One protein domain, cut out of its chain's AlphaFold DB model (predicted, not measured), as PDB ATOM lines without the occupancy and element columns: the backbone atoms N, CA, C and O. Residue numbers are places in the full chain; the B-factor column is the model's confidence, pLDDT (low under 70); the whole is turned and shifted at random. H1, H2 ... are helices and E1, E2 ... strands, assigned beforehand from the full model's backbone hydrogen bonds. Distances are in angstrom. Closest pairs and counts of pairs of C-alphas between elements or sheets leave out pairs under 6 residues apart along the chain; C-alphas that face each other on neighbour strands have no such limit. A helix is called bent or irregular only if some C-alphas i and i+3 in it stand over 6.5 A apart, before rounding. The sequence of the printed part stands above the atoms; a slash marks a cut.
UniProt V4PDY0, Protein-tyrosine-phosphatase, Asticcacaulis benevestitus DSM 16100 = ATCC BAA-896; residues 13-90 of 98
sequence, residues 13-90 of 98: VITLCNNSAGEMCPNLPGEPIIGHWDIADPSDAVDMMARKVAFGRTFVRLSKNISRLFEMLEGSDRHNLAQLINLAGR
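What this domain is: This is residues 13 to 90 of the 98 residues of the protein "Protein-tyrosine-phosphatase" of Asticcacaulis benevestitus DSM 16100 = ATCC BAA-896 (UniProt V4PDY0). One long helix, H1, makes the length of the model, and a shorter helix, H2, folds back beside its last part to form a helical hairpin. Two very short parallel strands, E1 and E2, sit beside H2 with E2 the nearer; residues 16 to 32 make a wide loop on the side of the strands away from H1, and residues 37 to 47 run back along H1 to its first residue. The printed part has 78 residues, with two named strands and then two named helices in the order E1, E2, H1, H2, and its class is mostly helix. The sheet has the order E1, E2 and is parallel. The whole is loose, with a radius of gyration of the C-alphas of 14.6 A, and elongated, with spans of 44 by 29 by 16 A.

Where its parts are: E1 is residues 13 to 15, beginning at C-alpha 13 at (85.312, 89.107, 87.219). E2 is residues 33 to 36, 10.3 A from first to last C-alpha. H1 is residues 48 to 73, 37.1 A long, from C-alpha 48 at (98.441, 113.765, 99.905) to C-alpha 73 at (96.601, 80.217, 84.094). H2 is residues 78 to 89, 17.5 A long, ending at C-alpha 89 at (94.685, 87.464, 95.411). H2 is irregular: C-alphas 79 and 82 are 7.7 A apart.

How they stand to each other: E1 and E2 are parallel neighbours, with 19 degrees between their directions. C-alphas 14 and 35 face each other at 4.9 A. N 13 and O 33, at 2.8 A, and N 35 and O 13, at 2.9 A, are within hydrogen-bond range. E2 and H2 have 9 pairs of C-alphas within 8 A, the closest those of Gly 35 and Asn 86 at 5.7 A. E1 and H2 have 1 such pair, Ile 14 and Ile 85, at 7.6 A. E1 and H1 are apart. H1 touches H2 with residues 65 to 73 alone; their closest C-alphas are those of Asn 65 and Ala 88, 5.1 A apart. The two helices form a hairpin, running opposite ways at a shallow tilt of 29 degrees. In H1 every O i to N i+4 pair is within hydrogen-bond range; in H2 6 of 8 are.

The domain as a whole: The two C-alphas farthest apart are those of Asp 47 and Asp 77, at 44.6 A. The printed part has no cut. The links E1 to E2, of 17 residues, and E2 to H1, of 11 residues, are long, while the link H1 to H2, of 4 residues, is tight. The mean pLDDT of the printed part is 83.9, and residues 18 to 27 are under 70.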
ATOM      1  N   VAL A  13      85.282  87.753  86.658       86.50
ATOM      2  CA  VAL A  13      85.312  89.107  87.219       86.50
ATOM      3  C   VAL A  13      86.085  89.072  88.527       86.50
ATOM      4  O   VAL A  13      85.858  88.207  89.371       86.50
ATOM      5  N   ILE A  14      86.989  90.032  88.706       88.69
ATOM      6  CA  ILE A  14      87.751  90.206  89.943       88.69
ATOM      7  C   ILE A  14      87.263  91.483  90.615       88.69
ATOM      8  O   ILE A  14      87.299  92.559  90.023       88.69
ATOM      9  N   THR A  15      86.803  91.354  91.853       85.75
ATOM     10  CA  THR A  15      86.372  92.477  92.694       85.75
ATOM     11  C   THR A  15      87.455  92.799  93.722       85.75
ATOM     12  O   THR A  15      88.091  91.881  94.236       85.75
ATOM     13  N   LEU A  16      87.685  94.086  94.005       85.69
ATOM     14  CA  LEU A  16      88.811  94.542  94.841       85.69
ATOM     15  C   LEU A  16      88.416  95.018  96.252       85.69
ATOM     16  O   LEU A  16      89.273  95.151  97.117       85.69
ATOM     17  N   CYS A  17      87.134  95.299  96.491       71.88
ATOM     18  CA  CYS A  17      86.670  95.868  97.758       71.88
ATOM     19  C   CYS A  17      85.900  94.845  98.591       71.88
ATOM     20  O   CYS A  17      84.933  94.258  98.099       71.88
ATOM     21  N   ASN A  18      86.265  94.689  99.864       58.12
ATOM     22  CA  ASN A  18      85.349  94.208 100.893       58.12
ATOM     23  C   ASN A  18      84.240  95.260 101.052       58.12
ATOM     24  O   ASN A  18      84.389  96.182 101.834       58.12
ATOM     25  N   ASN A  19      83.178  95.187 100.247       47.78
ATOM     26  CA  ASN A  19      81.841  95.741 100.519       47.78
ATOM     27  C   ASN A  19      81.691  97.191 101.084       47.78
ATOM     28  O   ASN A  19      80.603  97.551 101.529       47.78
ATOM     29  N   SER A  20      82.698  98.069 101.044       42.12
ATOM     30  CA  SER A  20      82.657  99.364 101.756       42.12
ATOM     31  C   SER A  20      81.845 100.472 101.074       42.12
ATOM     32  O   SER A  20      81.784 101.584 101.586       42.12
ATOM     33  N   ALA A  21      81.155 100.180  99.968       45.44
ATOM     34  CA  ALA A  21      80.196 101.107  99.358       45.44
ATOM     35  C   ALA A  21      78.735 100.613  99.409       45.44
ATOM     36  O   ALA A  21      77.839 101.313  98.945       45.44
ATOM     37  N   GLY A  22      78.457  99.416  99.952       47.12
ATOM     38  CA  GLY A  22      77.098  98.846  99.952       47.12
ATOM     39  C   GLY A  22      76.526  98.583  98.549       47.12
ATOM     40  O   GLY A  22      75.328  98.341  98.392       47.12
ATOM     41  N   GLU A  23      77.369  98.632  97.519       51.25
ATOM     42  CA  GLU A  23      76.973  98.395  96.140       51.25
ATOM     43  C   GLU A  23      76.940  96.889  95.881       51.25
ATOM     44  O   GLU A  23      77.970  96.216  95.856       51.25
ATOM     45  N   MET A  24      75.735  96.342  95.697       55.84
ATOM     46  CA  MET A  24      75.564  94.979  95.196       55.84
ATOM     47  C   MET A  24      76.359  94.810  93.899       55.84
ATOM     48  O   MET A  24      76.259  95.653  93.001       55.84
ATOM     49  N   CYS A  25      77.103  93.703  93.788       60.59
ATOM     50  CA  CYS A  25      77.779  93.341  92.545       60.59
ATOM     51  C   CYS A  25      76.768  93.418  91.388       60.59
ATOM     52  O   CYS A  25      75.677  92.845  91.497       60.59
ATOM     53  N   PRO A  26      77.078  94.151  90.305       62.12
ATOM     54  CA  PRO A  26      76.143  94.307  89.204       62.12
ATOM     55  C   PRO A  26      75.816  92.933  88.620       62.12
ATOM     56  O   PRO A  26      76.700  92.092  88.465       62.12
ATOM     57  N   ASN A  27      74.546  92.706  88.275       67.75
ATOM     58  CA  ASN A  27      74.168  91.501  87.548       67.75
ATOM     59  C   ASN A  27      74.846  91.540  86.169       67.75
ATOM     60  O   ASN A  27      74.582  92.456  85.383       67.75
ATOM     61  N   LEU A  28      75.764  90.606  85.919       73.50
ATOM     62  CA  LEU A  28      76.562  90.544  84.698       73.50
ATOM     63  C   LEU A  28      76.013  89.467  83.757       73.50
ATOM     64  O   LEU A  28      75.678  88.368  84.204       73.50
ATOM     65  N   PRO A  29      75.939  89.746  82.445       73.81
ATOM     66  CA  PRO A  29      75.466  88.765  81.482       73.81
ATOM     67  C   PRO A  29      76.405  87.551  81.425       73.81
ATOM     68  O   PRO A  29      77.616  87.703  81.273       73.81
ATOM     69  N   GLY A  30      75.831  86.345  81.469       79.81
ATOM     70  CA  GLY A  30      76.557  85.087  81.259       79.81
ATOM     71  C   GLY A  30      77.091  84.386  82.511       79.81
ATOM     72  O   GLY A  30      77.788  83.396  82.340       79.81
ATOM     73  N   GLU A  31      76.754  84.859  83.718       77.94
ATOM     74  CA  GLU A  31      77.160  84.245  85.000       77.94
ATOM     75  C   GLU A  31      78.682  84.007  85.098       77.94
ATOM     76  O   GLU A  31      79.145  82.865  85.164       77.94
ATOM     77  N   PRO A  32      79.490  85.085  85.081       85.38
ATOM     78  CA  PRO A  32      80.939  84.962  85.155       85.38
ATOM     79  C   PRO A  32      81.381  84.334  86.478       85.38
ATOM     80  O   PRO A  32      80.746  84.509  87.519       85.38
ATOM     81  N   ILE A  33      82.548  83.693  86.463       86.31
ATOM     82  CA  ILE A  33      83.222  83.290  87.698       86.31
ATOM     83  C   ILE A  33      83.670  84.550  88.446       86.31
ATOM     84  O   ILE A  33      84.431  85.354  87.912       86.31
ATOM     85  N   ILE A  34      83.225  84.728  89.690       82.06
ATOM     86  CA  ILE A  34      83.568  85.905  90.499       82.06
ATOM     87  C   ILE A  34      84.646  85.532  91.515       82.06
ATOM     88  O   ILE A  34      84.480  84.595  92.296       82.06
ATOM     89  N   GLY A  35      85.745  86.284  91.519       84.88
ATOM     90  CA  GLY A  35      86.770  86.232  92.555       84.88
ATOM     91  C   GLY A  35      86.914  87.560  93.288       84.88
ATOM     92  O   GLY A  35      86.515  88.619  92.792       84.88
ATOM     93  N   HIS A  36      87.486  87.494  94.487       84.75
ATOM     94  CA  HIS A  36      87.611  88.645  95.371       84.75
ATOM     95  C   HIS A  36      89.045  88.794  95.882       84.75
ATOM     96  O   HIS A  36      89.616  87.845  96.423       84.75
ATOM     97  N   TRP A  37      89.631  89.974  95.692       89.50
ATOM     98  CA  TRP A  37      90.944  90.351  96.208       89.50
ATOM     99  C   TRP A  37      90.757  91.481  97.206       89.50
ATOM    100  O   TRP A  37      90.338  92.556  96.808       89.50
ATOM    101  N   ASP A  38      91.086  91.255  98.473       86.38
ATOM    102  CA  ASP A  38      90.987  92.301  99.490       86.38
ATOM    103  C   ASP A  38      92.139  93.300  99.321       86.38
ATOM    104  O   ASP A  38      93.312  92.973  99.530       86.38
ATOM    105  N   ILE A  39      91.822  94.499  98.831       86.31
ATOM    106  CA  ILE A  39      92.782  95.581  98.621       86.31
ATOM    107  C   ILE A  39      92.156  96.874  99.136       86.31
ATOM    108  O   ILE A  39      91.137  97.328  98.622       86.31
ATOM    109  N   ALA A  40      92.795  97.480 100.137       84.69
ATOM    110  CA  ALA A  40      92.358  98.752 100.706       84.69
ATOM    111  C   ALA A  40      92.263  99.851  99.633       84.69
ATOM    112  O   ALA A  40      93.149  99.957  98.780       84.69
ATOM    113  N   ASP A  41      91.225 100.695  99.702       87.38
ATOM    114  CA  ASP A  41      91.083 101.834  98.794       87.38
ATOM    115  C   ASP A  41      92.188 102.865  99.090       87.38
ATOM    116  O   ASP A  41      92.229 103.449 100.178       87.38
ATOM    117  N   PRO A  42      93.112 103.129  98.149       89.88
ATOM    118  CA  PRO A  42      94.179 104.096  98.377       89.88
ATOM    119  C   PRO A  42      93.674 105.538  98.531       89.88
ATOM    120  O   PRO A  42      94.433 106.403  98.976       89.88
ATOM    121  N   SER A  43      92.420 105.812  98.163       90.00
ATOM    122  CA  SER A  43      91.777 107.126  98.254       90.00
ATOM    123  C   SER A  43      91.353 107.486  99.678       90.00
ATOM    124  O   SER A  43      91.266 108.678  99.981       90.00
ATOM    125  N   ASP A  44      91.180 106.491 100.556       89.69
ATOM    126  CA  ASP A  44      90.808 106.684 101.966       89.69
ATOM    127  C   ASP A  44      91.902 107.407 102.768       89.69
ATOM    128  O   ASP A  44      91.637 108.030 103.799       89.69
ATOM    129  N   ALA A  45      93.148 107.382 102.287       91.38
ATOM    130  CA  ALA A  45      94.230 108.161 102.871       91.38
ATOM    131  C   ALA A  45      93.947 109.669 102.735       91.38
ATOM    132  O   ALA A  45      93.803 110.194 101.627       91.38
ATOM    133  N   VAL A  46      93.886 110.374 103.869       89.25
ATOM    134  CA  VAL A  46      93.477 111.788 103.941       89.25
ATOM    135  C   VAL A  46      94.560 112.732 103.423       89.25
ATOM    136  O   VAL A  46      94.263 113.642 102.648       89.25
ATOM    137  N   ASP A  47      95.815 112.535 103.829       95.00
ATOM    138  CA  ASP A  47      96.910 113.404 103.408       95.00
ATOM    139  C   ASP A  47      97.493 112.988 102.045       95.00
ATOM    140  O   ASP A  47      97.538 111.814 101.672       95.00
ATOM    141  N   MET A  48      97.963 113.976 101.278       94.62
ATOM    142  CA  MET A  48      98.441 113.765  99.905       94.62
ATOM    143  C   MET A  48      99.657 112.836  99.812       94.62
ATOM    144  O   MET A  48      99.819 112.138  98.808       94.62
ATOM    145  N   MET A  49     100.532 112.833 100.822       95.19
ATOM    146  CA  MET A  49     101.742 112.010 100.804       95.19
ATOM    147  C   MET A  49     101.412 110.550 101.109       95.19
ATOM    148  O   MET A  49     101.823 109.668 100.352       95.19
ATOM    149  N   ALA A  50     100.613 110.285 102.143       93.31
ATOM    150  CA  ALA A  50     100.111 108.955 102.457       93.31
ATOM    151  C   ALA A  50      99.255 108.408 101.322       93.31
ATOM    152  O   ALA A  50      99.428 107.249 100.960       93.31
ATOM    153  N   ARG A  51      98.421 109.238 100.679       94.75
ATOM    154  CA  ARG A  51      97.671 108.839  99.482       94.75
ATOM    155  C   ARG A  51      98.604 108.381  98.368       94.75
ATOM    156  O   ARG A  51      98.435 107.286  97.840       94.75
ATOM    157  N   LYS A  52      99.659 109.142  98.055       96.00
ATOM    158  CA  LYS A  52     100.656 108.729  97.050       96.00
ATOM    159  C   LYS A  52     101.314 107.387  97.403       96.00
ATOM    160  O   LYS A  52     101.493 106.544  96.525       96.00
ATOM    161  N   VAL A  53     101.648 107.173  98.677       95.50
ATOM    162  CA  VAL A  53     102.201 105.898  99.163       95.50
ATOM    163  C   VAL A  53     101.175 104.765  99.048       95.50
ATOM    164  O   VAL A  53     101.527 103.683  98.580       95.50
ATOM    165  N   ALA A  54      99.915 105.001  99.415       93.00
ATOM    166  CA  ALA A  54      98.829 104.028  99.340       93.00
ATOM    167  C   ALA A  54      98.548 103.599  97.892       93.00
ATOM    168  O   ALA A  54      98.461 102.402  97.616       93.00
ATOM    169  N   PHE A  55      98.520 104.542  96.943       95.31
ATOM    170  CA  PHE A  55      98.427 104.232  95.511       95.31
ATOM    171  C   PHE A  55      99.621 103.403  95.030       95.31
ATOM    172  O   PHE A  55      99.437 102.422  94.311       95.31
ATOM    173  N   GLY A  56     100.842 103.743  95.461       95.88
ATOM    174  CA  GLY A  56     102.038 102.963  95.134       95.88
ATOM    175  C   GLY A  56     101.964 101.523  95.653       95.88
ATOM    176  O   GLY A  56     102.238 100.580  94.910       95.88
ATOM    177  N   ARG A  57     101.530 101.333  96.905       93.31
ATOM    178  CA  ARG A  57     101.323 100.004  97.505       93.31
ATOM    179  C   ARG A  57     100.252  99.209  96.756       93.31
ATOM    180  O   ARG A  57     100.493  98.056  96.406       93.31
ATOM    181  N   THR A  58      99.122  99.847  96.453       93.38
ATOM    182  CA  THR A  58      98.006  99.262  95.695       93.38
ATOM    183  C   THR A  58      98.448  98.814  94.306       93.38
ATOM    184  O   THR A  58      98.188  97.680  93.908       93.38
ATOM    185  N   PHE A  59      99.195  99.655  93.587       95.50
ATOM    186  CA  PHE A  59      99.725  99.330  92.263       95.50
ATOM    187  C   PHE A  59     100.655  98.113  92.290       95.50
ATOM    188  O   PHE A  59     100.510  97.204  91.468       95.50
ATOM    189  N   VAL A  60     101.589  98.069  93.247       94.81
ATOM    190  CA  VAL A  60     102.513  96.935  93.405       94.81
ATOM    191  C   VAL A  60     101.743  95.656  93.736       94.81
ATOM    192  O   VAL A  60     102.036  94.600  93.174       94.81
ATOM    193  N   ARG A  61     100.734  95.745  94.612       93.00
ATOM    194  CA  ARG A  61      99.891  94.610  95.002       93.00
ATOM    195  C   ARG A  61      99.098  94.059  93.816       93.00
ATOM    196  O   ARG A  61      99.189  92.866  93.537       93.00
ATOM    197  N   LEU A  62      98.386  94.921  93.092       94.56
ATOM    198  CA  LEU A  62      97.613  94.538  91.909       94.56
ATOM    199  C   LEU A  62      98.500  93.935  90.823       94.56
ATOM    200  O   LEU A  62      98.190  92.859  90.322       94.56
ATOM    201  N   SER A  63      99.627  94.580  90.510       95.50
ATOM    202  CA  SER A  63     100.577  94.072  89.515       95.50
ATOM    203  C   SER A  63     101.055  92.664  89.871       95.50
ATOM    204  O   SER A  63     101.006  91.769  89.034       95.50
ATOM    205  N   LYS A  64     101.433  92.435  91.136       94.94
ATOM    206  CA  LYS A  64     101.876  91.120  91.618       94.94
ATOM    207  C   LYS A  64     100.776  90.061  91.502       94.94
ATOM    208  O   LYS A  64     101.049  88.954  91.044       94.94
ATOM    209  N   ASN A  65      99.555  90.382  91.928       94.88
ATOM    210  CA  ASN A  65      98.433  89.443  91.887       94.88
ATOM    211  C   ASN A  65      98.071  89.076  90.443       94.88
ATOM    212  O   ASN A  65      97.852  87.904  90.147       94.88
ATOM    213  N   ILE A  66      98.066  90.056  89.535       94.25
ATOM    214  CA  ILE A  66      97.808  89.841  88.108       94.25
ATOM    215  C   ILE A  66      98.893  88.952  87.496       94.25
ATOM    216  O   ILE A  66      98.555  87.941  86.887       94.25
ATOM    217  N   SER A  67     100.179  89.265  87.696       94.81
ATOM    218  CA  SER A  67     101.280  88.436  87.182       94.81
ATOM    219  C   SER A  67     101.174  86.990  87.666       94.81
ATOM    220  O   SER A  67     101.209  86.068  86.857       94.81
ATOM    221  N   ARG A  68     100.930  86.793  88.967       93.50
ATOM    222  CA  ARG A  68     100.740  85.462  89.550       93.50
ATOM    223  C   ARG A  68      99.543  84.727  88.949       93.50
ATOM    224  O   ARG A  68      99.619  83.524  88.730       93.50
ATOM    225  N   LEU A  69      98.433  85.426  88.702       92.81
ATOM    226  CA  LEU A  69      97.270  84.825  88.058       92.81
ATOM    227  C   LEU A  69      97.629  84.324  86.657       92.81
ATOM    228  O   LEU A  69      97.314  83.184  86.341       92.81
ATOM    229  N   PHE A  70      98.313  85.131  85.843       91.88
ATOM    230  CA  PHE A  70      98.725  84.721  84.498       91.88
ATOM    231  C   PHE A  70      99.662  83.511  84.516       91.88
ATOM    232  O   PHE A  70      99.406  82.554  83.792       91.88
ATOM    233  N   GLU A  71     100.659  83.498  85.402       92.12
ATOM    234  CA  GLU A  71     101.548  82.341  85.595       92.12
ATOM    235  C   GLU A  71     100.771  81.067  85.963       92.12
ATOM    236  O   GLU A  71     101.086  79.976  85.504       92.12
ATOM    237  N   MET A  72      99.728  81.199  86.785       89.81
ATOM    238  CA  MET A  72      98.882  80.077  87.196       89.81
ATOM    239  C   MET A  72      97.893  79.632  86.110       89.81
ATOM    240  O   MET A  72      97.439  78.488  86.131       89.81
ATOM    241  N   LEU A  73      97.514  80.525  85.195       88.38
ATOM    242  CA  LEU A  73      96.601  80.217  84.094       88.38
ATOM    243  C   LEU A  73      97.282  79.427  82.979       88.38
ATOM    244  O   LEU A  73      96.608  78.655  82.295       88.38
ATOM    245  N   GLU A  74      98.593  79.582  82.803       86.94
ATOM    246  CA  GLU A  74      99.357  78.806  81.830       86.94
ATOM    247  C   GLU A  74      99.237  77.298  82.123       86.94
ATOM    248  O   GLU A  74      99.735  76.784  83.121       86.94
ATOM    249  N   GLY A  75      98.531  76.575  81.246       80.94
ATOM    250  CA  GLY A  75      98.311  75.128  81.365       80.94
ATOM    251  C   GLY A  75      97.155  74.703  82.280       80.94
ATOM    252  O   GLY A  75      96.959  73.503  82.479       80.94
ATOM    253  N   SER A  76      96.374  75.646  82.814       80.94
ATOM    254  CA  SER A  76      95.222  75.350  83.675       80.94
ATOM    255  C   SER A  76      93.911  75.171  82.898       80.94
ATOM    256  O   SER A  76      93.679  75.812  81.875       80.94
ATOM    257  N   ASP A  77      93.014  74.330  83.425       76.12
ATOM    258  CA  ASP A  77      91.639  74.156  82.927       76.12
ATOM    259  C   ASP A  77      90.646  75.098  83.646       76.12
ATOM    260  O   ASP A  77      90.823  75.464  84.814       76.12
ATOM    261  N   ARG A  78      89.557  75.458  82.955       71.38
ATOM    262  CA  ARG A  78      88.496  76.375  83.398       71.38
ATOM    263  C   ARG A  78      87.860  75.953  84.725       71.38
ATOM    264  O   ARG A  78      87.483  76.826  85.503       71.38
ATOM    265  N   HIS A  79      87.786  74.653  85.023       78.00
ATOM    266  CA  HIS A  79      87.207  74.134  86.272       78.00
ATOM    267  C   HIS A  79      87.882  74.675  87.544       78.00
ATOM    268  O   HIS A  79      87.236  74.760  88.586       78.00
ATOM    269  N   ASN A  80      89.146  75.100  87.461       83.12
ATOM    270  CA  ASN A  80      89.894  75.618  88.608       83.12
ATOM    271  C   ASN A  80      89.967  77.149  88.649       83.12
ATOM    272  O   ASN A  80      90.554  77.704  89.578       83.12
ATOM    273  N   LEU A  81      89.368  77.854  87.683       85.81
ATOM    274  CA  LEU A  81      89.577  79.289  87.488       85.81
ATOM    275  C   LEU A  81      89.229  80.119  88.735       85.81
ATOM    276  O   LEU A  81      90.012  80.979  89.134       85.81
ATOM    277  N   ALA A  82      88.121  79.806  89.412       84.62
ATOM    278  CA  ALA A  82      87.731  80.476  90.656       84.62
ATOM    279  C   ALA A  82      88.804  80.340  91.754       84.62
ATOM    280  O   ALA A  82      89.140  81.298  92.451       84.62
ATOM    281  N   GLN A  83      89.379  79.141  91.888       86.56
ATOM    282  CA  GLN A  83      90.425  78.859  92.865       86.56
ATOM    283  C   GLN A  83      91.722  79.596  92.518       86.56
ATOM    284  O   GLN A  83      92.355  80.154  93.415       86.56
ATOM    285  N   LEU A  84      92.105  79.625  91.238       90.50
ATOM    286  CA  LEU A  84      93.304  80.328  90.777       90.50
ATOM    287  C   LEU A  84      93.188  81.837  91.008       90.50
ATOM    288  O   LEU A  84      94.117  82.435  91.549       90.50
ATOM    289  N   ILE A  85      92.033  82.430  90.685       91.00
ATOM    290  CA  ILE A  85      91.757  83.849  90.933       91.00
ATOM    291  C   ILE A  85      91.918  84.166  92.422       91.00
ATOM    292  O   ILE A  85      92.670  85.071  92.778       91.00
ATOM    293  N   ASN A  86      91.277  83.404  93.309       87.88
ATOM    294  CA  ASN A  86      91.359  83.668  94.749       87.88
ATOM    295  C   ASN A  86      92.780  83.448  95.305       87.88
ATOM    296  O   ASN A  86      93.245  84.216  96.144       87.88
ATOM    297  N   LEU A  87      93.504  82.433  94.823       89.88
ATOM    298  CA  LEU A  87      94.902  82.172  95.196       89.88
ATOM    299  C   LEU A  87      95.848  83.298  94.779       89.88
ATOM    300  O   LEU A  87      96.738  83.665  95.551       89.88
ATOM    301  N   ALA A  88      95.659  83.833  93.574       91.88
ATOM    302  CA  ALA A  88      96.437  84.954  93.069       91.88
ATOM    303  C   ALA A  88      96.248  86.210  93.935       91.88
ATOM    304  O   ALA A  88      97.192  86.974  94.122       91.88
ATOM    305  N   GLY A  89      95.059  86.364  94.526       88.38
ATOM    306  CA  GLY A  89      94.685  87.464  95.411       88.38
ATOM    307  C   GLY A  89      95.239  87.426  96.831       88.38
ATOM    308  O   GLY A  89      95.243  88.464  97.488       88.38
ATOM    309  N   ARG A  90      95.714  86.275  97.327       84.31
ATOM    310  CA  ARG A  90      96.187  86.142  98.721       84.31
ATOM    311  C   ARG A  90      97.514  86.864  98.943       84.31
ATOM    312  O   ARG A  90      98.431  86.699  98.126       84.31
TER     313      ARG A  90